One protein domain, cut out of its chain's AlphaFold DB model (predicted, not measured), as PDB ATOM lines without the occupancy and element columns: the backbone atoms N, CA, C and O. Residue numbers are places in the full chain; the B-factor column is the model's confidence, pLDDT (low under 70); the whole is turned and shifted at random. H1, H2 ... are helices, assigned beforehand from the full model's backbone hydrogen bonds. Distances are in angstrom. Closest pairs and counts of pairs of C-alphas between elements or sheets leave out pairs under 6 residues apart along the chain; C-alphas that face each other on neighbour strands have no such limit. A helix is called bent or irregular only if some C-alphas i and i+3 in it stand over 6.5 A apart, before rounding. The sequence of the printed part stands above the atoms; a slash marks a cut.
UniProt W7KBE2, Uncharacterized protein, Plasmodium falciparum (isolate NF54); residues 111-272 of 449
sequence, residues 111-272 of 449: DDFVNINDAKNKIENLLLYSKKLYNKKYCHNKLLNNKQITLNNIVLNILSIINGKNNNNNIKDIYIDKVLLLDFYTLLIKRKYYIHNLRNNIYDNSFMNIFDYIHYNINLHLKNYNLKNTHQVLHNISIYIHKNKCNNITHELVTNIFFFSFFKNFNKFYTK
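This is residues 111 to 272 of the 449 residues of an uncharacterized protein of Plasmodium falciparum (isolate NF54) (UniProt W7KBE2). The longest helix, H7, is bent: its arm H7a joins H3, H5 and H6 in an up-and-down bundle, each running against the one before it in the chain, while residues 263 to 272, with arm H7b, stick out. At the far side of the bundle from H7, the helical hairpin of H1 and H2 packs on H3 through H1. The 162 printed residues hold seven named helices, H1 to H7 in order, and no named strand: all helix. The whole is compact, with a radius of gyration of the C-alphas of 17.0 A and spans of 60 by 41 by 32 A.

H7, residues 248 to 270, was assigned as one helix by its hydrogen bonds but is bent, C-alphas 260 and 263 being 6.6 A apart. Its arms are H7a, residues 248 to 260, and H7b, residues 263 to 270, ending at C-alpha 270 (71.193, -5.385, 261.663). H5 is residues 210 to 225, 21.6 A; H6, 230 to 243, 20.6 A; H3, 178 to 190; H4, 193 to 196; H2, 151 to 163. H1, residues 119 to 134, 23.4 A, begins at C-alpha 119 (34.502, -28.255, 251.780).

H7a touches H5 at a shallow tilt of 29 degrees, the same way, closest C-alphas Asn 219 and Leu 253, 5.3 A. H3 touches H6, closest C-alphas Ile 189 and Asn 236, 6.5 A. H4 and H6 only just touch, with 3 pairs of C-alphas within 8 A. Residues 124 to 131 of H1 touch H3. H1 and H2, a hairpin, touch at 12 degrees, a shallow tilt, opposite ways. Every O i to N i+4 pair is within hydrogen-bond range in H1, H2, H3, H5, H7a and H7b, and 9 of 10 in H6; H4 is too short for one.

The farthest C-alphas, Asn 146 and Lys 272, are 60.9 A apart. The printed part has no cut. The links H1 to H2, H2 to H3 and H4 to H5 are long. Under 70 in pLDDT are residues 111 to 117, 133 to 149, 164 to 173, 196 to 207 and 271 to 272.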
ATOM      1  N   ASP A 111      23.695 -28.854 255.885       42.84
ATOM      2  CA  ASP A 111      22.871 -28.505 254.726       42.84
ATOM      3  C   ASP A 111      22.008 -27.261 254.961       42.84
ATOM      4  O   ASP A 111      21.687 -26.551 254.010       42.84
ATOM      5  N   ASP A 112      21.739 -26.916 256.225       44.38
ATOM      6  CA  ASP A 112      21.088 -25.655 256.564       44.38
ATOM      7  C   ASP A 112      22.030 -24.469 256.307       44.38
ATOM      8  O   ASP A 112      21.613 -23.433 255.803       44.38
ATOM      9  N   PHE A 113      23.331 -24.596 256.581       45.78
ATOM     10  CA  PHE A 113      24.245 -23.456 256.496       45.78
ATOM     11  C   PHE A 113      24.558 -23.036 255.066       45.78
ATOM     12  O   PHE A 113      24.663 -21.837 254.796       45.78
ATOM     13  N   VAL A 114      24.799 -24.007 254.182       46.41
ATOM     14  CA  VAL A 114      25.331 -23.761 252.842       46.41
ATOM     15  C   VAL A 114      25.123 -24.998 251.949       46.41
ATOM     16  O   VAL A 114      25.831 -25.995 252.103       46.41
ATOM     17  N   ASN A 115      24.258 -24.904 250.934       48.09
ATOM     18  CA  ASN A 115      24.147 -25.900 249.857       48.09
ATOM     19  C   ASN A 115      25.310 -25.752 248.845       48.09
ATOM     20  O   ASN A 115      25.119 -25.323 247.709       48.09
ATOM     21  N   ILE A 116      26.549 -25.986 249.291       55.19
ATOM     22  CA  ILE A 116      27.762 -25.910 248.456       55.19
ATOM     23  C   ILE A 116      28.560 -27.198 248.632       55.19
ATOM     24  O   ILE A 116      28.919 -27.545 249.749       55.19
ATOM     25  N   ASN A 117      28.899 -27.878 247.536       61.44
ATOM     26  CA  ASN A 117      29.625 -29.156 247.570       61.44
ATOM     27  C   ASN A 117      31.107 -29.027 247.982       61.44
ATOM     28  O   ASN A 117      31.732 -30.021 248.344       61.44
ATOM     29  N   ASP A 118      31.674 -27.818 247.957       76.25
ATOM     30  CA  ASP A 118      33.082 -27.566 248.279       76.25
ATOM     31  C   ASP A 118      33.317 -27.368 249.789       76.25
ATOM     32  O   ASP A 118      32.836 -26.410 250.407       76.25
ATOM     33  N   ALA A 119      34.114 -28.266 250.374       77.88
ATOM     34  CA  ALA A 119      34.502 -28.255 251.780       77.88
ATOM     35  C   ALA A 119      35.233 -26.964 252.199       77.88
ATOM     36  O   ALA A 119      35.038 -26.497 253.325       77.88
ATOM     37  N   LYS A 120      36.008 -26.341 251.299       83.94
ATOM     38  CA  LYS A 120      36.659 -25.050 251.565       83.94
ATOM     39  C   LYS A 120      35.626 -23.961 251.835       83.94
ATOM     40  O   LYS A 120      35.677 -23.295 252.869       83.94
ATOM     41  N   ASN A 121      34.662 -23.819 250.929       81.00
ATOM     42  CA  ASN A 121      33.622 -22.798 251.015       81.00
ATOM     43  C   ASN A 121      32.723 -23.013 252.241       81.00
ATOM     44  O   ASN A 121      32.321 -22.044 252.885       81.00
ATOM     45  N   LYS A 122      32.446 -24.271 252.614       81.50
ATOM     46  CA  LYS A 122      31.731 -24.585 253.863       81.50
ATOM     47  C   LYS A 122      32.481 -24.051 255.087       81.50
ATOM     48  O   LYS A 122      31.884 -23.356 255.910       81.50
ATOM     49  N   ILE A 123      33.786 -24.319 255.193       84.25
ATOM     50  CA  ILE A 123      34.602 -23.832 256.315       84.25
ATOM     51  C   ILE A 123      34.675 -22.301 256.307       84.25
ATOM     52  O   ILE A 123      34.415 -21.680 257.334       84.25
ATOM     53  N   GLU A 124      34.973 -21.664 255.172       85.69
ATOM     54  CA  GLU A 124      35.076 -20.199 255.089       85.69
ATOM     55  C   GLU A 124      33.768 -19.491 255.476       85.69
ATOM     56  O   GLU A 124      33.799 -18.496 256.207       85.69
ATOM     57  N   ASN A 125      32.613 -20.042 255.092       82.69
ATOM     58  CA  ASN A 125      31.310 -19.521 255.504       82.69
ATOM     59  C   ASN A 125      31.071 -19.651 257.014       82.69
ATOM     60  O   ASN A 125      30.587 -18.705 257.640       82.69
ATOM     61  N   LEU A 126      31.464 -20.774 257.624       83.88
ATOM     62  CA  LEU A 126      31.407 -20.961 259.078       83.88
ATOM     63  C   LEU A 126      32.310 -19.955 259.815       83.88
ATOM     64  O   LEU A 126      31.899 -19.365 260.819       83.88
ATOM     65  N   LEU A 127      33.511 -19.691 259.292       87.38
ATOM     66  CA  LEU A 127      34.415 -18.678 259.845       87.38
ATOM     67  C   LEU A 127      33.836 -17.266 259.710       87.38
ATOM     68  O   LEU A 127      33.847 -16.496 260.673       87.38
ATOM     69  N   LEU A 128      33.271 -16.924 258.552       84.06
ATOM     70  CA  LEU A 128      32.616 -15.636 258.337       84.06
ATOM     71  C   LEU A 128      31.415 -15.452 259.273       84.06
ATOM     72  O   LEU A 128      31.217 -14.367 259.826       84.06
ATOM     73  N   TYR A 129      30.635 -16.511 259.488       78.94
ATOM     74  CA  TYR A 129      29.518 -16.501 260.424       78.94
ATOM     75  C   TYR A 129      29.991 -16.281 261.865       78.94
ATOM     76  O   TYR A 129      29.442 -15.425 262.559       78.94
ATOM     77  N   SER A 130      31.072 -16.951 262.285       80.62
ATOM     78  CA  SER A 130      31.684 -16.716 263.599       80.62
ATOM     79  C   SER A 130      32.036 -15.236 263.789       80.62
ATOM     80  O   SER A 130      31.704 -14.638 264.808       80.62
ATOM     81  N   LYS A 131      32.596 -14.580 262.768       78.19
ATOM     82  CA  LYS A 131      32.915 -13.150 262.817       78.19
ATOM     83  C   LYS A 131      31.664 -12.274 262.961       78.19
ATOM     84  O   LYS A 131      31.695 -11.288 263.699       78.19
ATOM     85  N   LYS A 132      30.564 -12.628 262.287       72.81
ATOM     86  CA  LYS A 132      29.280 -11.906 262.367       72.81
ATOM     87  C   LYS A 132      28.626 -12.030 263.744       72.81
ATOM     88  O   LYS A 132      28.225 -11.003 264.282       72.81
ATOM     89  N   LEU A 133      28.599 -13.228 264.337       67.44
ATOM     90  CA  LEU A 133      28.051 -13.461 265.684       67.44
ATOM     91  C   LEU A 133      28.674 -12.548 266.751       67.44
ATOM     92  O   LEU A 133      28.007 -12.153 267.704       67.44
ATOM     93  N   TYR A 134      29.959 -12.219 266.607       64.88
ATOM     94  CA  TYR A 134      30.705 -11.496 267.637       64.88
ATOM     95  C   TYR A 134      30.820  -9.985 267.414       64.88
ATOM     96  O   TYR A 134      31.176  -9.257 268.344       64.88
ATOM     97  N   ASN A 135      30.450  -9.480 266.238       62.97
ATOM     98  CA  ASN A 135      30.295  -8.047 266.024       62.97
ATOM     99  C   ASN A 135      28.913  -7.615 266.539       62.97
ATOM    100  O   ASN A 135      27.917  -7.780 265.842       62.97
ATOM    101  N   LYS A 136      28.853  -6.997 267.733       49.56
ATOM    102  CA  LYS A 136      27.633  -6.476 268.407       49.56
ATOM    103  C   LYS A 136      26.690  -5.595 267.548       49.56
ATOM    104  O   LYS A 136      25.616  -5.248 268.016       49.56
ATOM    105  N   LYS A 137      27.062  -5.225 266.316       42.72
ATOM    106  CA  LYS A 137      26.197  -4.532 265.339       42.72
ATOM    107  C   LYS A 137      25.266  -5.457 264.542       42.72
ATOM    108  O   LYS A 137      24.374  -4.950 263.879       42.72
ATOM    109  N   TYR A 138      25.442  -6.778 264.616       40.94
ATOM    110  CA  TYR A 138      24.588  -7.764 263.943       40.94
ATOM    111  C   TYR A 138      23.829  -8.642 264.950       40.94
ATOM    112  O   TYR A 138      23.659  -9.841 264.754       40.94
ATOM    113  N   CYS A 139      23.340  -8.046 266.038       36.69
ATOM    114  CA  CYS A 139      22.263  -8.651 266.816       36.69
ATOM    115  C   CYS A 139      20.937  -8.356 266.114       36.69
ATOM    116  O   CYS A 139      20.256  -7.410 266.481       36.69
ATOM    117  N   HIS A 140      20.639  -9.113 265.057       38.97
ATOM    118  CA  HIS A 140      19.305  -9.622 264.726       38.97
ATOM    119  C   HIS A 140      19.241 -10.140 263.284       38.97
ATOM    120  O   HIS A 140      19.790  -9.554 262.356       38.97
ATOM    121  N   ASN A 141      18.464 -11.215 263.141       36.28
ATOM    122  CA  ASN A 141      17.783 -11.654 261.924       36.28
ATOM    123  C   ASN A 141      18.612 -12.427 260.892       36.28
ATOM    124  O   ASN A 141      18.956 -11.931 259.826       36.28
ATOM    125  N   LYS A 142      18.798 -13.721 261.155       37.25
ATOM    126  CA  LYS A 142      17.899 -14.750 260.606       37.25
ATOM    127  C   LYS A 142      18.208 -16.055 261.332       37.25
ATOM    128  O   LYS A 142      19.295 -16.607 261.182       37.25
ATOM    129  N   LEU A 143      17.269 -16.494 262.170       40.28
ATOM    130  CA  LEU A 143      17.214 -17.880 262.607       40.28
ATOM    131  C   LEU A 143      17.219 -18.744 261.344       40.28
ATOM    132  O   LEU A 143      16.278 -18.665 260.554       40.28
ATOM    133  N   LEU A 144      18.250 -19.559 261.160       40.31
ATOM    134  CA  LEU A 144      18.059 -20.793 260.424       40.31
ATOM    135  C   LEU A 144      17.477 -21.798 261.419       40.31
ATOM    136  O   LEU A 144      18.117 -22.156 262.404       40.31
ATOM    137  N   ASN A 145      16.216 -22.159 261.192       39.59
ATOM    138  CA  ASN A 145      15.555 -23.335 261.754       39.59
ATOM    139  C   ASN A 145      15.625 -23.509 263.286       39.59
ATOM    140  O   ASN A 145      15.950 -24.585 263.778       39.59
ATOM    141  N   ASN A 146      15.272 -22.476 264.065       41.09
ATOM    142  CA  ASN A 146      15.010 -22.600 265.515       41.09
ATOM    143  C   ASN A 146      16.161 -23.135 266.394       41.09
ATOM    144  O   ASN A 146      15.937 -23.433 267.565       41.09
ATOM    145  N   LYS A 147      17.404 -23.188 265.893       48.88
ATOM    146  CA  LYS A 147      18.583 -23.571 266.685       48.88
ATOM    147  C   LYS A 147      19.544 -22.394 266.833       48.88
ATOM    148  O   LYS A 147      19.997 -21.804 265.855       48.88
ATOM    149  N   GLN A 148      19.873 -22.051 268.077       56.09
ATOM    150  CA  GLN A 148      20.892 -21.051 268.388       56.09
ATOM    151  C   GLN A 148      22.262 -21.593 267.959       56.09
ATOM    152  O   GLN A 148      22.714 -22.629 268.444       56.09
ATOM    153  N   ILE A 149      22.912 -20.925 267.004       62.25
ATOM    154  CA  ILE A 149      24.231 -21.333 266.517       62.25
ATOM    155  C   ILE A 149      25.290 -20.783 267.469       62.25
ATOM    156  O   ILE A 149      25.452 -19.570 267.611       62.25
ATOM    157  N   THR A 150      26.013 -21.690 268.115       72.94
ATOM    158  CA  THR A 150      27.025 -21.381 269.128       72.94
ATOM    159  C   THR A 150      28.431 -21.541 268.542       72.94
ATOM    160  O   THR A 150      28.627 -22.172 267.499       72.94
ATOM    161  N   LEU A 151      29.448 -20.994 269.216       79.19
ATOM    162  CA  LEU A 151      30.850 -21.200 268.821       79.19
ATOM    163  C   LEU A 151      31.236 -22.685 268.834       79.19
ATOM    164  O   LEU A 151      32.000 -23.119 267.976       79.19
ATOM    165  N   ASN A 152      30.673 -23.462 269.765       77.81
ATOM    166  CA  ASN A 152      30.851 -24.911 269.816       77.81
ATOM    167  C   ASN A 152      30.301 -25.586 268.560       77.81
ATOM    168  O   ASN A 152      31.016 -26.373 267.948       77.81
ATOM    169  N   ASN A 153      29.092 -25.224 268.123       77.06
ATOM    170  CA  ASN A 153      28.495 -25.793 266.913       77.06
ATOM    171  C   ASN A 153      29.355 -25.497 265.674       77.06
ATOM    172  O   ASN A 153      29.592 -26.380 264.856       77.06
ATOM    173  N   ILE A 154      29.894 -24.276 265.571       81.31
ATOM    174  CA  ILE A 154      30.813 -23.892 264.490       81.31
ATOM    175  C   ILE A 154      32.079 -24.756 264.514       81.31
ATOM    176  O   ILE A 154      32.479 -25.289 263.481       81.31
ATOM    177  N   VAL A 155      32.706 -24.911 265.683       84.19
ATOM    178  CA  VAL A 155      33.920 -25.725 265.834       84.19
ATOM    179  C   VAL A 155      33.646 -27.193 265.504       84.19
ATOM    180  O   VAL A 155      34.416 -27.783 264.752       84.19
ATOM    181  N   LEU A 156      32.551 -27.770 266.004       80.88
ATOM    182  CA  LEU A 156      32.160 -29.154 265.725       80.88
ATOM    183  C   LEU A 156      31.895 -29.385 264.233       80.88
ATOM    184  O   LEU A 156      32.351 -30.385 263.688       80.88
ATOM    185  N   ASN A 157      31.247 -28.439 263.550       79.38
ATOM    186  CA  ASN A 157      31.010 -28.530 262.109       79.38
ATOM    187  C   ASN A 157      32.313 -28.451 261.305       79.38
ATOM    188  O   ASN A 157      32.516 -29.238 260.384       79.38
ATOM    189  N   ILE A 158      33.237 -27.559 261.681       84.94
ATOM    190  CA  ILE A 158      34.568 -27.498 261.061       84.94
ATOM    191  C   ILE A 158      35.320 -28.820 261.284       84.94
ATOM    192  O   ILE A 158      35.883 -29.374 260.341       84.94
ATOM    193  N   LEU A 159      35.293 -29.364 262.503       82.50
ATOM    194  CA  LEU A 159      35.929 -30.645 262.827       82.50
ATOM    195  C   LEU A 159      35.305 -31.821 262.076       82.50
ATOM    196  O   LEU A 159      36.052 -32.703 261.664       82.50
ATOM    197  N   SER A 160      33.985 -31.830 261.884       78.88
ATOM    198  CA  SER A 160      33.272 -32.837 261.089       78.88
ATOM    199  C   SER A 160      33.748 -32.831 259.636       78.88
ATOM    200  O   SER A 160      34.028 -33.883 259.070       78.88
ATOM    201  N   ILE A 161      33.944 -31.642 259.055       79.50
ATOM    202  CA  ILE A 161      34.471 -31.505 257.693       79.50
ATOM    203  C   ILE A 161      35.923 -32.001 257.622       79.50
ATOM    204  O   ILE A 161      36.249 -32.797 256.749       79.50
ATOM    205  N   ILE A 162      36.792 -31.566 258.543       80.75
ATOM    206  CA  ILE A 162      38.235 -31.883 258.511       80.75
ATOM    207  C   ILE A 162      38.514 -33.359 258.806       80.75
ATOM    208  O   ILE A 162      39.411 -33.947 258.206       80.75
ATOM    209  N   ASN A 163      37.776 -33.946 259.750       76.25
ATOM    210  CA  ASN A 163      37.952 -35.334 260.179       76.25
ATOM    211  C   ASN A 163      36.995 -36.305 259.461       76.25
ATOM    212  O   ASN A 163      36.974 -37.493 259.787       76.25
ATOM    213  N   GLY A 164      36.196 -35.823 258.505       69.88
ATOM    214  CA  GLY A 164      35.262 -36.642 257.740       69.88
ATOM    215  C   GLY A 164      35.978 -37.714 256.913       69.88
ATOM    216  O   GLY A 164      37.023 -37.468 256.308       69.88
ATOM    217  N   LYS A 165      35.407 -38.925 256.869       55.59
ATOM    218  CA  LYS A 165      35.895 -40.022 256.022       55.59
ATOM    219  C   LYS A 165      35.550 -39.737 254.558       55.59
ATOM    220  O   LYS A 165      34.486 -40.138 254.103       55.59
ATOM    221  N   ASN A 166      36.452 -39.102 253.815       49.16
ATOM    222  CA  ASN A 166      36.412 -39.157 252.355       49.16
ATOM    223  C   ASN A 166      37.522 -40.069 251.839       49.16
ATOM    224  O   ASN A 166      38.703 -39.875 252.129       49.16
ATOM    225  N   ASN A 167      37.114 -41.069 251.060       42.38
ATOM    226  CA  ASN A 167      38.003 -41.970 250.346       42.38
ATOM    227  C   ASN A 167      38.903 -41.136 249.416       42.38
ATOM    228  O   ASN A 167      38.419 -40.534 248.462       42.38
ATOM    229  N   ASN A 168      40.205 -41.133 249.708       40.81
ATOM    230  CA  ASN A 168      41.324 -40.774 248.825       40.81
ATOM    231  C   ASN A 168      41.974 -39.384 248.909       40.81
ATOM    232  O   ASN A 168      42.968 -39.212 248.216       40.81
ATOM    233  N   ASN A 169      41.576 -38.439 249.770       47.94
ATOM    234  CA  ASN A 169      42.380 -37.216 249.967       47.94
ATOM    235  C   ASN A 169      42.404 -36.752 251.428       47.94
ATOM    236  O   ASN A 169      41.366 -36.611 252.069       47.94
ATOM    237  N   ASN A 170      43.604 -36.476 251.949       51.81
ATOM    238  CA  ASN A 170      43.777 -35.889 253.276       51.81
ATOM    239  C   ASN A 170      43.181 -34.470 253.289       51.81
ATOM    240  O   ASN A 170      43.796 -33.527 252.800       51.81
ATOM    241  N   ILE A 171      42.010 -34.300 253.909       58.22
ATOM    242  CA  ILE A 171      41.282 -33.018 254.020       58.22
ATOM    243  C   ILE A 171      42.085 -31.938 254.788       58.22
ATOM    244  O   ILE A 171      41.770 -30.751 254.736       58.22
ATOM    245  N   LYS A 172      43.194 -32.313 255.441       58.69
ATOM    246  CA  LYS A 172      44.134 -31.383 256.087       58.69
ATOM    247  C   LYS A 172      44.631 -30.265 255.157       58.69
ATOM    248  O   LYS A 172      44.940 -29.185 255.645       58.69
ATOM    249  N   ASP A 173      44.666 -30.506 253.846       65.75
ATOM    250  CA  ASP A 173      45.194 -29.573 252.844       65.75
ATOM    251  C   ASP A 173      44.149 -28.583 252.296       65.75
ATOM    252  O   ASP A 173      44.428 -27.851 251.343       65.75
ATOM    253  N   ILE A 174      42.956 -28.502 252.905       72.94
ATOM    254  CA  ILE A 174      42.017 -27.418 252.603       72.94
ATOM    255  C   ILE A 174      42.633 -26.090 253.039       72.94
ATOM    256  O   ILE A 174      42.765 -25.790 254.226       72.94
ATOM    257  N   TYR A 175      42.966 -25.280 252.040       75.25
ATOM    258  CA  TYR A 175      43.496 -23.942 252.213       75.25
ATOM    259  C   TYR A 175      42.372 -22.934 252.449       75.25
ATOM    260  O   TYR A 175      41.519 -22.731 251.583       75.25
ATOM    261  N   ILE A 176      42.412 -22.269 253.598       84.06
ATOM    262  CA  ILE A 176      41.412 -21.284 254.027       84.06
ATOM    263  C   ILE A 176      41.973 -19.870 253.930       84.06
ATOM    264  O   ILE A 176      43.147 -19.655 254.235       84.06
ATOM    265  N   ASP A 177      41.147 -18.886 253.572       85.50
ATOM    266  CA  ASP A 177      41.536 -17.477 253.627       85.50
ATOM    267  C   ASP A 177      42.167 -17.094 254.983       85.50
ATOM    268  O   ASP A 177      41.605 -17.294 256.066       85.50
ATOM    269  N   LYS A 178      43.368 -16.507 254.920       84.81
ATOM    270  CA  LYS A 178      44.161 -16.178 256.111       84.81
ATOM    271  C   LYS A 178      43.482 -15.161 257.017       84.81
ATOM    272  O   LYS A 178      43.702 -15.206 258.223       84.81
ATOM    273  N   VAL A 179      42.712 -14.220 256.470       85.75
ATOM    274  CA  VAL A 179      42.078 -13.168 257.274       85.75
ATOM    275  C   VAL A 179      40.979 -13.795 258.118       85.75
ATOM    276  O   VAL A 179      40.964 -13.606 259.333       85.75
ATOM    277  N   LEU A 180      40.130 -14.620 257.498       87.12
ATOM    278  CA  LEU A 180      39.087 -15.367 258.204       87.12
ATOM    279  C   LEU A 180      39.679 -16.300 259.268       87.12
ATOM    280  O   LEU A 180      39.204 -16.325 260.406       87.12
ATOM    281  N   LEU A 181      40.747 -17.021 258.922       88.81
ATOM    282  CA  LEU A 181      41.404 -17.956 259.832       88.81
ATOM    283  C   LEU A 181      42.032 -17.258 261.048       88.81
ATOM    284  O   LEU A 181      41.878 -17.724 262.177       88.81
ATOM    285  N   LEU A 182      42.735 -16.138 260.843       88.75
ATOM    286  CA  LEU A 182      43.384 -15.393 261.927       88.75
ATOM    287  C   LEU A 182      42.381 -14.696 262.850       88.75
ATOM    288  O   LEU A 182      42.591 -14.663 264.070       88.75
ATOM    289  N   ASP A 183      41.290 -14.173 262.290       87.19
ATOM    290  CA  ASP A 183      40.189 -13.597 263.064       87.19
ATOM    291  C   ASP A 183      39.546 -14.668 263.952       87.19
ATOM    292  O   ASP A 183      39.380 -14.463 265.159       87.19
ATOM    293  N   PHE A 184      39.265 -15.842 263.382       90.19
ATOM    294  CA  PHE A 184      38.714 -16.970 264.125       90.19
ATOM    295  C   PHE A 184      39.671 -17.483 265.201       90.19
ATOM    296  O   PHE A 184      39.266 -17.703 266.342       90.19
ATOM    297  N   TYR A 185      40.964 -17.599 264.896       91.44
ATOM    298  CA  TYR A 185      41.955 -18.003 265.888       91.44
ATOM    299  C   TYR A 185      42.004 -17.026 267.070       91.44
ATOM    300  O   TYR A 185      41.950 -17.433 268.231       91.44
ATOM    301  N   THR A 186      42.026 -15.722 266.786       89.00
ATOM    302  CA  THR A 186      41.994 -14.677 267.818       89.00
ATOM    303  C   THR A 186      40.728 -14.767 268.671       89.00
ATOM    304  O   THR A 186      40.789 -14.597 269.890       89.00
ATOM    305  N   LEU A 187      39.582 -15.063 268.055       87.94
ATOM    306  CA  LEU A 187      38.320 -15.280 268.754       87.94
ATOM    307  C   LEU A 187      38.392 -16.478 269.717       87.94
ATOM    308  O   LEU A 187      38.030 -16.327 270.886       87.94
ATOM    309  N   LEU A 188      38.898 -17.631 269.264       87.62
ATOM    310  CA  LEU A 188      39.059 -18.828 270.103       87.62
ATOM    311  C   LEU A 188      39.967 -18.562 271.315       87.62
ATOM    312  O   LEU A 188      39.660 -18.989 272.431       87.62
ATOM    313  N   ILE A 189      41.058 -17.815 271.118       86.31
ATOM    314  CA  ILE A 189      41.965 -17.419 272.204       86.31
ATOM    315  C   ILE A 189      41.267 -16.480 273.195       86.31
ATOM    316  O   ILE A 189      41.298 -16.737 274.399       86.31
ATOM    317  N   LYS A 190      40.577 -15.436 272.712       85.12
ATOM    318  CA  LYS A 190      39.834 -14.488 273.568       85.12
ATOM    319  C   LYS A 190      38.763 -15.176 274.411       85.12
ATOM    320  O   LYS A 190      38.580 -14.826 275.573       85.12
ATOM    321  N   ARG A 191      38.081 -16.172 273.841       81.44
ATOM    322  CA  ARG A 191      37.053 -16.972 274.522       81.44
ATOM    323  C   ARG A 191      37.623 -18.045 275.447       81.44
ATOM    324  O   ARG A 191      36.854 -18.793 276.033       81.44
ATOM    325  N   LYS A 192      38.953 -18.133 275.586       82.19
ATOM    326  CA  LYS A 192      39.631 -19.171 276.376       82.19
ATOM    327  C   LYS A 192      39.214 -20.591 275.964       82.19
ATOM    328  O   LYS A 192      39.276 -21.520 276.766       82.19
ATOM    329  N   TYR A 193      38.852 -20.774 274.690       82.06
ATOM    330  CA  TYR A 193      38.365 -22.046 274.142       82.06
ATOM    331  C   TYR A 193      39.396 -23.176 274.299       82.06
ATOM    332  O   TYR A 193      39.059 -24.347 274.450       82.06
ATOM    333  N   TYR A 194      40.675 -22.798 274.332       79.94
ATOM    334  CA  TYR A 194      41.819 -23.678 274.541       79.94
ATOM    335  C   TYR A 194      41.932 -24.263 275.963       79.94
ATOM    336  O   TYR A 194      42.723 -25.182 276.146       79.94
ATOM    337  N   ILE A 195      41.206 -23.734 276.960       76.50
ATOM    338  CA  ILE A 195      41.248 -24.210 278.358       76.50
ATOM    339  C   ILE A 195      40.267 -25.367 278.577       76.50
ATOM    340  O   ILE A 195      40.589 -26.329 279.271       76.50
ATOM    341  N   HIS A 196      39.065 -25.263 278.010       63.38
ATOM    342  CA  HIS A 196      37.932 -26.112 278.387       63.38
ATOM    343  C   HIS A 196      37.768 -27.357 277.501       63.38
ATOM    344  O   HIS A 196      37.272 -28.375 277.971       63.38
ATOM    345  N   ASN A 197      38.253 -27.334 276.256       58.53
ATOM    346  CA  ASN A 197      37.908 -28.371 275.273       58.53
ATOM    347  C   ASN A 197      38.921 -29.508 275.127       58.53
ATOM    348  O   ASN A 197      38.570 -30.566 274.619       58.53
ATOM    349  N   LEU A 198      40.135 -29.357 275.663       54.12
ATOM    350  CA  LEU A 198      41.072 -30.481 275.812       54.12
ATOM    351  C   LEU A 198      40.702 -31.419 276.975       54.12
ATOM    352  O   LEU A 198      41.297 -32.480 277.106       54.12
ATOM    353  N   ARG A 199      39.723 -31.040 277.812       46.44
ATOM    354  CA  ARG A 199      39.219 -31.845 278.938       46.44
ATOM    355  C   ARG A 199      37.882 -32.548 278.673       46.44
ATOM    356  O   ARG A 199      37.533 -33.428 279.444       46.44
ATOM    357  N   ASN A 200      37.151 -32.172 277.620       51.41
ATOM    358  CA  ASN A 200      35.753 -32.577 277.415       51.41
ATOM    359  C   ASN A 200      35.554 -33.623 276.305       51.41
ATOM    360  O   ASN A 200      34.482 -33.668 275.707       51.41
ATOM    361  N   ASN A 201      36.563 -34.440 275.991       53.91
ATOM    362  CA  ASN A 201      36.465 -35.552 275.030       53.91
ATOM    363  C   ASN A 201      36.014 -35.169 273.599       53.91
ATOM    364  O   ASN A 201      35.771 -36.035 272.762       53.91
ATOM    365  N   ILE A 202      35.947 -33.870 273.272       58.41
ATOM    366  CA  ILE A 202      35.531 -33.347 271.953       58.41
ATOM    367  C   ILE A 202      36.463 -33.844 270.835       58.41
ATOM    368  O   ILE A 202      36.078 -33.886 269.667       58.41
ATOM    369  N   TYR A 203      37.686 -34.236 271.193       61.44
ATOM    370  CA  TYR A 203      38.733 -34.637 270.261       61.44
ATOM    371  C   TYR A 203      39.046 -36.135 270.272       61.44
ATOM    372  O   TYR A 203      39.904 -36.550 269.494       61.44
ATOM    373  N   ASP A 204      38.367 -36.943 271.093       56.25
ATOM    374  CA  ASP A 204      38.733 -38.351 271.321       56.25
ATOM    375  C   ASP A 204      38.705 -39.190 270.034       56.25
ATOM    376  O   ASP A 204      39.492 -40.119 269.881       56.25
ATOM    377  N   ASN A 205      37.865 -38.801 269.068       59.19
ATOM    378  CA  ASN A 205      37.741 -39.447 267.757       59.19
ATOM    379  C   ASN A 205      38.249 -38.578 266.589       59.19
ATOM    380  O   ASN A 205      37.959 -38.872 265.429       59.19
ATOM    381  N   SER A 206      38.969 -37.486 266.866       62.12
ATOM    382  CA  SER A 206      39.491 -36.584 265.830       62.12
ATOM    383  C   SER A 206      40.959 -36.872 265.525       62.12
ATOM    384  O   SER A 206      41.787 -36.917 266.430       62.12
ATOM    385  N   PHE A 207      41.301 -37.010 264.239       67.25
ATOM    386  CA  PHE A 207      42.701 -37.055 263.802       67.25
ATOM    387  C   PHE A 207      43.405 -35.716 264.070       67.25
ATOM    388  O   PHE A 207      44.596 -35.674 264.376       67.25
ATOM    389  N   MET A 208      42.657 -34.615 263.960       76.38
ATOM    390  CA  MET A 208      43.155 -33.258 264.125       76.38
ATOM    391  C   MET A 208      42.169 -32.415 264.932       76.38
ATOM    392  O   MET A 208      40.991 -32.303 264.578       76.38
ATOM    393  N   ASN A 209      42.660 -31.780 266.001       84.19
ATOM    394  CA  ASN A 209      41.867 -30.807 266.748       84.19
ATOM    395  C   ASN A 209      41.819 -29.449 266.011       84.19
ATOM    396  O   ASN A 209      42.568 -29.195 265.064       84.19
ATOM    397  N   ILE A 210      40.946 -28.543 266.460       86.69
ATOM    398  CA  ILE A 210      40.720 -27.263 265.769       86.69
ATOM    399  C   ILE A 210      41.961 -26.358 265.780       86.69
ATOM    400  O   ILE A 210      42.225 -25.657 264.806       86.69
ATOM    401  N   PHE A 211      42.745 -26.384 266.861       89.75
ATOM    402  CA  PHE A 211      43.977 -25.604 266.971       89.75
ATOM    403  C   PHE A 211      45.073 -26.176 266.081       89.75
ATOM    404  O   PHE A 211      45.769 -25.410 265.425       89.75
ATOM    405  N   ASP A 212      45.176 -27.499 265.988       88.06
ATOM    406  CA  ASP A 212      46.108 -28.177 265.094       88.06
ATOM    407  C   ASP A 212      45.810 -27.808 263.647       88.06
ATOM    408  O   ASP A 212      46.721 -27.426 262.914       88.06
ATOM    409  N   TYR A 213      44.536 -27.850 263.250       88.50
ATOM    410  CA  TYR A 213      44.109 -27.452 261.913       88.50
ATOM    411  C   TYR A 213      44.459 -25.998 261.600       88.50
ATOM    412  O   TYR A 213      45.038 -25.705 260.552       88.50
ATOM    413  N   ILE A 214      44.167 -25.083 262.532       91.06
ATOM    414  CA  ILE A 214      44.524 -23.668 262.398       91.06
ATOM    415  C   ILE A 214      46.043 -23.512 262.276       91.06
ATOM    416  O   ILE A 214      46.516 -22.825 261.374       91.06
ATOM    417  N   HIS A 215      46.819 -24.152 263.153       92.06
ATOM    418  CA  HIS A 215      48.275 -24.047 263.147       92.06
ATOM    419  C   HIS A 215      48.874 -24.593 261.846       92.06
ATOM    420  O   HIS A 215      49.762 -23.963 261.273       92.06
ATOM    421  N   TYR A 216      48.352 -25.712 261.343       90.12
ATOM    422  CA  TYR A 216      48.748 -26.289 260.063       90.12
ATOM    423  C   TYR A 216      48.462 -25.344 258.895       90.12
ATOM    424  O   TYR A 216      49.365 -25.030 258.119       90.12
ATOM    425  N   ASN A 217      47.240 -24.813 258.808       88.88
ATOM    426  CA  ASN A 217      46.865 -23.878 257.750       88.88
ATOM    427  C   ASN A 217      47.711 -22.593 257.800       88.88
ATOM    428  O   ASN A 217      48.233 -22.150 256.779       88.88
ATOM    429  N   ILE A 218      47.924 -22.010 258.986       90.19
ATOM    430  CA  ILE A 218      48.812 -20.847 259.152       90.19
ATOM    431  C   ILE A 218      50.237 -21.180 258.685       90.19
ATOM    432  O   ILE A 218      50.889 -20.348 258.051       90.19
ATOM    433  N   ASN A 219      50.724 -22.388 258.971       89.38
ATOM    434  CA  ASN A 219      52.043 -22.833 258.539       89.38
ATOM    435  C   ASN A 219      52.149 -22.922 257.005       89.38
ATOM    436  O   ASN A 219      53.150 -22.488 256.433       89.38
ATOM    437  N   LEU A 220      51.098 -23.393 256.325       87.31
ATOM    438  CA  LEU A 220      51.013 -23.360 254.859       87.31
ATOM    439  C   LEU A 220      51.066 -21.922 254.321       87.31
ATOM    440  O   LEU A 220      51.845 -21.629 253.413       87.31
ATOM    441  N   HIS A 221      50.309 -20.998 254.923       86.19
ATOM    442  CA  HIS A 221      50.343 -19.572 254.561       86.19
ATOM    443  C   HIS A 221      51.723 -18.938 254.741       86.19
ATOM    444  O   HIS A 221      52.136 -18.102 253.933       86.19
ATOM    445  N   LEU A 222      52.445 -19.320 255.796       86.44
ATOM    446  CA  LEU A 222      53.805 -18.851 256.048       86.44
ATOM    447  C   LEU A 222      54.777 -19.311 254.965       86.44
ATOM    448  O   LEU A 222      55.537 -18.484 254.464       86.44
ATOM    449  N   LYS A 223      54.733 -20.599 254.601       84.69
ATOM    450  CA  LYS A 223      55.631 -21.189 253.601       84.69
ATOM    451  C   LYS A 223      55.352 -20.670 252.191       84.69
ATOM    452  O   LYS A 223      56.294 -20.358 251.469       84.69
ATOM    453  N   ASN A 224      54.079 -20.539 251.822       82.62
ATOM    454  CA  ASN A 224      53.694 -20.355 250.421       82.62
ATOM    455  C   ASN A 224      53.318 -18.906 250.061       82.62
ATOM    456  O   ASN A 224      53.447 -18.521 248.903       82.62
ATOM    457  N   TYR A 225      52.866 -18.080 251.019       70.19
ATOM    458  CA  TYR A 225      52.183 -16.811 250.702       70.19
ATOM    459  C   TYR A 225      52.603 -15.606 251.561       70.19
ATOM    460  O   TYR A 225      51.863 -14.622 251.649       70.19
ATOM    461  N   ASN A 226      53.794 -15.658 252.176       70.94
ATOM    462  CA  ASN A 226      54.405 -14.557 252.937       70.94
ATOM    463  C   ASN A 226      53.402 -13.896 253.909       70.94
ATOM    464  O   ASN A 226      52.988 -12.741 253.744       70.94
ATOM    465  N   LEU A 227      52.965 -14.673 254.905       78.19
ATOM    466  CA  LEU A 227      51.979 -14.260 255.901       78.19
ATOM    467  C   LEU A 227      52.387 -12.944 256.595       78.19
ATOM    468  O   LEU A 227      53.453 -12.841 257.201       78.19
ATOM    469  N   LYS A 228      51.510 -11.936 256.537       74.81
ATOM    470  CA  LYS A 228      51.648 -10.684 257.299       74.81
ATOM    471  C   LYS A 228      51.140 -10.892 258.735       74.81
ATOM    472  O   LYS A 228      50.354 -11.796 258.987       74.81
ATOM    473  N   ASN A 229      51.572 -10.050 259.675       74.94
ATOM    474  CA  ASN A 229      51.144 -10.075 261.088       74.94
ATOM    475  C   ASN A 229      51.527 -11.332 261.894       74.94
ATOM    476  O   ASN A 229      50.859 -11.691 262.861       74.94
ATOM    477  N   THR A 230      52.654 -11.969 261.569       84.38
ATOM    478  CA  THR A 230      53.125 -13.168 262.295       84.38
ATOM    479  C   THR A 230      53.401 -12.923 263.788       84.38
ATOM    480  O   THR A 230      53.328 -13.859 264.576       84.38
ATOM    481  N   HIS A 231      53.624 -11.675 264.212       79.94
ATOM    482  CA  HIS A 231      53.701 -11.286 265.626       79.94
ATOM    483  C   HIS A 231      52.384 -11.529 266.392       79.94
ATOM    484  O   HIS A 231      52.412 -11.981 267.535       79.94
ATOM    485  N   GLN A 232      51.226 -11.274 265.771       81.88
ATOM    486  CA  GLN A 232      49.913 -11.506 266.381       81.88
ATOM    487  C   GLN A 232      49.624 -13.007 266.487       81.88
ATOM    488  O   GLN A 232      49.134 -13.481 267.511       81.88
ATOM    489  N   VAL A 233      50.011 -13.765 265.459       89.00
ATOM    490  CA  VAL A 233      49.991 -15.233 265.488       89.00
ATOM    491  C   VAL A 233      50.843 -15.750 266.642       89.00
ATOM    492  O   VAL A 233      50.371 -16.553 267.440       89.00
ATOM    493  N   LEU A 234      52.074 -15.250 266.776       89.31
ATOM    494  CA  LEU A 234      52.998 -15.661 267.830       89.31
ATOM    495  C   LEU A 234      52.460 -15.343 269.234       89.31
ATOM    496  O   LEU A 234      52.613 -16.153 270.148       89.31
ATOM    497  N   HIS A 235      51.787 -14.203 269.405       86.56
ATOM    498  CA  HIS A 235      51.108 -13.852 270.652       86.56
ATOM    499  C   HIS A 235      49.997 -14.854 271.006       86.56
ATOM    500  O   HIS A 235      49.979 -15.387 272.116       86.56
ATOM    501  N   ASN A 236      49.120 -15.174 270.052       88.56
ATOM    502  CA  ASN A 236      48.049 -16.152 270.248       88.56
ATOM    503  C   ASN A 236      48.602 -17.556 270.567       88.56
ATOM    504  O   ASN A 236      48.129 -18.208 271.501       88.56
ATOM    505  N   ILE A 237      49.664 -17.978 269.869       91.06
ATOM    506  CA  ILE A 237      50.368 -19.240 270.144       91.06
ATOM    507  C   ILE A 237      50.956 -19.235 271.557       91.06
ATOM    508  O   ILE A 237      50.859 -20.238 272.262       91.06
ATOM    509  N   SER A 238      51.534 -18.114 272.004       87.75
ATOM    510  CA  SER A 238      52.077 -17.994 273.363       87.75
ATOM    511  C   SER A 238      51.024 -18.295 274.425       87.75
ATOM    512  O   SER A 238      51.314 -19.002 275.390       87.75
ATOM    513  N   ILE A 239      49.813 -17.758 274.247       86.81
ATOM    514  CA  ILE A 239      48.689 -17.975 275.163       86.81
ATOM    515  C   ILE A 239      48.255 -19.445 275.128       86.81
ATOM    516  O   ILE A 239      48.055 -20.051 276.180       86.81
ATOM    517  N   TYR A 240      48.171 -20.032 273.933       88.06
ATOM    518  CA  TYR A 240      47.801 -21.433 273.748       88.06
ATOM    519  C   TYR A 240      48.796 -22.404 274.414       88.06
ATOM    520  O   TYR A 240      48.391 -23.231 275.233       88.06
ATOM    521  N   ILE A 241      50.099 -22.280 274.127       89.06
ATOM    522  CA  ILE A 241      51.149 -23.180 274.649       89.06
ATOM    523  C   ILE A 241      51.291 -23.060 276.173       89.06
ATOM    524  O   ILE A 241      51.670 -24.013 276.844       89.06
ATOM    525  N   HIS A 242      50.953 -21.910 276.761       82.44
ATOM    526  CA  HIS A 242      51.039 -21.741 278.212       82.44
ATOM    527  C   HIS A 242      50.112 -22.698 278.984       82.44
ATOM    528  O   HIS A 242      50.405 -23.062 280.123       82.44
ATOM    529  N   LYS A 243      48.971 -23.089 278.404       82.62
ATOM    530  CA  LYS A 243      48.031 -24.028 279.039       82.62
ATOM    531  C   LYS A 243      48.053 -25.425 278.423       82.62
ATOM    532  O   LYS A 243      47.565 -26.345 279.069       82.62
ATOM    533  N   ASN A 244      48.648 -25.589 277.240       80.00
ATOM    534  CA  ASN A 244      48.598 -26.826 276.467       80.00
ATOM    535  C   ASN A 244      49.989 -27.300 276.050       80.00
ATOM    536  O   ASN A 244      50.848 -26.509 275.662       80.00
ATOM    537  N   LYS A 245      50.212 -28.618 276.083       80.75
ATOM    538  CA  LYS A 245      51.477 -29.201 275.628       80.75
ATOM    539  C   LYS A 245      51.649 -28.944 274.129       80.75
ATOM    540  O   LYS A 245      50.776 -29.270 273.332       80.75
ATOM    541  N   CYS A 246      52.791 -28.376 273.750       82.81
ATOM    542  CA  CYS A 246      53.114 -28.132 272.349       82.81
ATOM    543  C   CYS A 246      53.282 -29.465 271.600       82.81
ATOM    544  O   CYS A 246      54.075 -30.311 272.016       82.81
ATOM    545  N   ASN A 247      52.536 -29.640 270.510       85.69
ATOM    546  CA  ASN A 247      52.660 -30.777 269.602       85.69
ATOM    547  C   ASN A 247      53.550 -30.444 268.392       85.69
ATOM    548  O   ASN A 247      53.972 -29.300 268.209       85.69
ATOM    549  N   ASN A 248      53.807 -31.439 267.541       88.75
ATOM    550  CA  ASN A 248      54.704 -31.298 266.392       88.75
ATOM    551  C   ASN A 248      54.247 -30.205 265.409       88.75
ATOM    552  O   ASN A 248      55.078 -29.424 264.956       88.75
ATOM    553  N   ILE A 249      52.939 -30.089 265.147       88.50
ATOM    554  CA  ILE A 249      52.372 -29.078 264.234       88.50
ATOM    555  C   ILE A 249      52.627 -27.665 264.770       88.50
ATOM    556  O   ILE A 249      53.122 -26.791 264.060       88.50
ATOM    557  N   THR A 250      52.335 -27.444 266.053       90.62
ATOM    558  CA  THR A 250      52.565 -26.151 266.709       90.62
ATOM    559  C   THR A 250      54.059 -25.832 266.781       90.62
ATOM    560  O   THR A 250      54.464 -24.687 266.571       90.62
ATOM    561  N   HIS A 251      54.893 -26.838 267.052       92.00
ATOM    562  CA  HIS A 251      56.339 -26.670 267.126       92.00
ATOM    563  C   HIS A 251      56.937 -26.268 265.771       92.00
ATOM    564  O   HIS A 251      57.768 -25.356 265.691       92.00
ATOM    565  N   GLU A 252      56.493 -26.919 264.697       92.00
ATOM    566  CA  GLU A 252      56.888 -26.588 263.332       92.00
ATOM    567  C   GLU A 252      56.457 -25.164 262.956       92.00
ATOM    568  O   GLU A 252      57.269 -24.390 262.448       92.00
ATOM    569  N   LEU A 253      55.219 -24.778 263.289       93.38
ATOM    570  CA  LEU A 253      54.708 -23.427 263.058       93.38
ATOM    571  C   LEU A 253      55.580 -22.361 263.735       93.38
ATOM    572  O   LEU A 253      55.984 -21.396 263.087       93.38
ATOM    573  N   VAL A 254      55.907 -22.530 265.022       92.81
ATOM    574  CA  VAL A 254      56.788 -21.590 265.736       92.81
ATOM    575  C   VAL A 254      58.149 -21.517 265.048       92.81
ATOM    576  O   VAL A 254      58.634 -20.422 264.764       92.81
ATOM    577  N   THR A 255      58.741 -22.662 264.708       91.12
ATOM    578  CA  THR A 255      60.040 -22.722 264.024       91.12
ATOM    579  C   THR A 255      60.018 -21.945 262.703       91.12
ATOM    580  O   THR A 255      60.902 -21.122 262.455       91.12
ATOM    581  N   ASN A 256      58.969 -22.122 261.900       91.06
ATOM    582  CA  ASN A 256      58.804 -21.425 260.627       91.06
ATOM    583  C   ASN A 256      58.536 -19.925 260.810       91.06
ATOM    584  O   ASN A 256      59.067 -19.118 260.050       91.06
ATOM    585  N   ILE A 257      57.803 -19.514 261.851       92.06
ATOM    586  CA  ILE A 257      57.647 -18.094 262.203       92.06
ATOM    587  C   ILE A 257      59.013 -17.454 262.497       92.06
ATOM    588  O   ILE A 257      59.300 -16.358 262.006       92.06
ATOM    589  N   PHE A 258      59.882 -18.124 263.258       91.50
ATOM    590  CA  PHE A 258      61.235 -17.620 263.511       91.50
ATOM    591  C   PHE A 258      62.086 -17.600 262.234       91.50
ATOM    592  O   PHE A 258      62.765 -16.606 261.966       91.50
ATOM    593  N   PHE A 259      62.008 -18.653 261.418       88.06
ATOM    594  CA  PHE A 259      62.743 -18.747 260.159       88.06
ATOM    595  C   PHE A 259      62.366 -17.632 259.172       88.06
ATOM    596  O   PHE A 259      63.220 -16.841 258.771       88.06
ATOM    597  N   PHE A 260      61.081 -17.526 258.827       86.06
ATOM    598  CA  PHE A 260      60.596 -16.616 257.789       86.06
ATOM    599  C   PHE A 260      60.415 -15.170 258.265       86.06
ATOM    600  O   PHE A 260      60.509 -14.250 257.450       86.06
ATOM    601  N   SER A 261      60.162 -14.943 259.561       87.38
ATOM    602  CA  SER A 261      59.872 -13.602 260.088       87.38
ATOM    603  C   SER A 261      60.984 -13.037 260.963       87.38
ATOM    604  O   SER A 261      61.496 -11.955 260.666       87.38
ATOM    605  N   PHE A 262      61.391 -13.733 262.030       89.94
ATOM    606  CA  PHE A 262      62.375 -13.180 262.970       89.94
ATOM    607  C   PHE A 262      63.711 -12.898 262.282       89.94
ATOM    608  O   PHE A 262      64.177 -11.762 262.320       89.94
ATOM    609  N   PHE A 263      64.306 -13.885 261.603       88.44
ATOM    610  CA  PHE A 263      65.611 -13.687 260.960       88.44
ATOM    611  C   PHE A 263      65.557 -12.672 259.817       88.44
ATOM    612  O   PHE A 263      66.492 -11.894 259.650       88.44
ATOM    613  N   LYS A 264      64.447 -12.612 259.076       85.94
ATOM    614  CA  LYS A 264      64.239 -11.609 258.025       85.94
ATOM    615  C   LYS A 264      64.254 -10.186 258.588       85.94
ATOM    616  O   LYS A 264      64.960  -9.326 258.064       85.94
ATOM    617  N   ASN A 265      63.510  -9.942 259.669       83.94
ATOM    618  CA  ASN A 265      63.464  -8.631 260.316       83.94
ATOM    619  C   ASN A 265      64.760  -8.311 261.066       83.94
ATOM    620  O   ASN A 265      65.217  -7.173 261.015       83.94
ATOM    621  N   PHE A 266      65.386  -9.308 261.694       87.44
ATOM    622  CA  PHE A 266      66.693  -9.163 262.329       87.44
ATOM    623  C   PHE A 266      67.741  -8.735 261.305       87.44
ATOM    624  O   PHE A 266      68.432  -7.750 261.533       87.44
ATOM    625  N   ASN A 267      67.815  -9.412 260.156       84.88
ATOM    626  CA  ASN A 267      68.757  -9.057 259.100       84.88
ATOM    627  C   ASN A 267      68.496  -7.633 258.613       84.88
ATOM    628  O   ASN A 267      69.422  -6.838 258.606       84.88
ATOM    629  N   LYS A 268      67.240  -7.267 258.319       80.62
ATOM    630  CA  LYS A 268      66.890  -5.896 257.909       80.62
ATOM    631  C   LYS A 268      67.317  -4.841 258.938       80.62
ATOM    632  O   LYS A 268      67.767  -3.765 258.555       80.62
ATOM    633  N   PHE A 269      67.160  -5.147 260.222       79.44
ATOM    634  CA  PHE A 269      67.528  -4.262 261.322       79.44
ATOM    635  C   PHE A 269      69.049  -4.168 261.509       79.44
ATOM    636  O   PHE A 269      69.581  -3.084 261.719       79.44
ATOM    637  N   TYR A 270      69.759  -5.291 261.396       74.31
ATOM    638  CA  TYR A 270      71.193  -5.385 261.663       74.31
ATOM    639  C   TYR A 270      72.063  -4.954 260.474       74.31
ATOM    640  O   TYR A 270      73.132  -4.387 260.672       74.31
ATOM    641  N   THR A 271      71.618  -5.179 259.230       68.62
ATOM    642  CA  THR A 271      72.365  -4.811 258.012       68.62
ATOM    643  C   THR A 271      72.232  -3.343 257.629       68.62
ATOM    644  O   THR A 271      72.831  -2.931 256.634       68.62
ATOM    645  N   LYS A 272      71.455  -2.538 258.367       61.66
ATOM    646  CA  LYS A 272      71.526  -1.081 258.237       61.66
ATOM    647  C   LYS A 272      72.944  -0.658 258.620       61.66
ATOM    648  O   LYS A 272      73.273  -0.551 259.798       61.66
TER     649      LYS A 272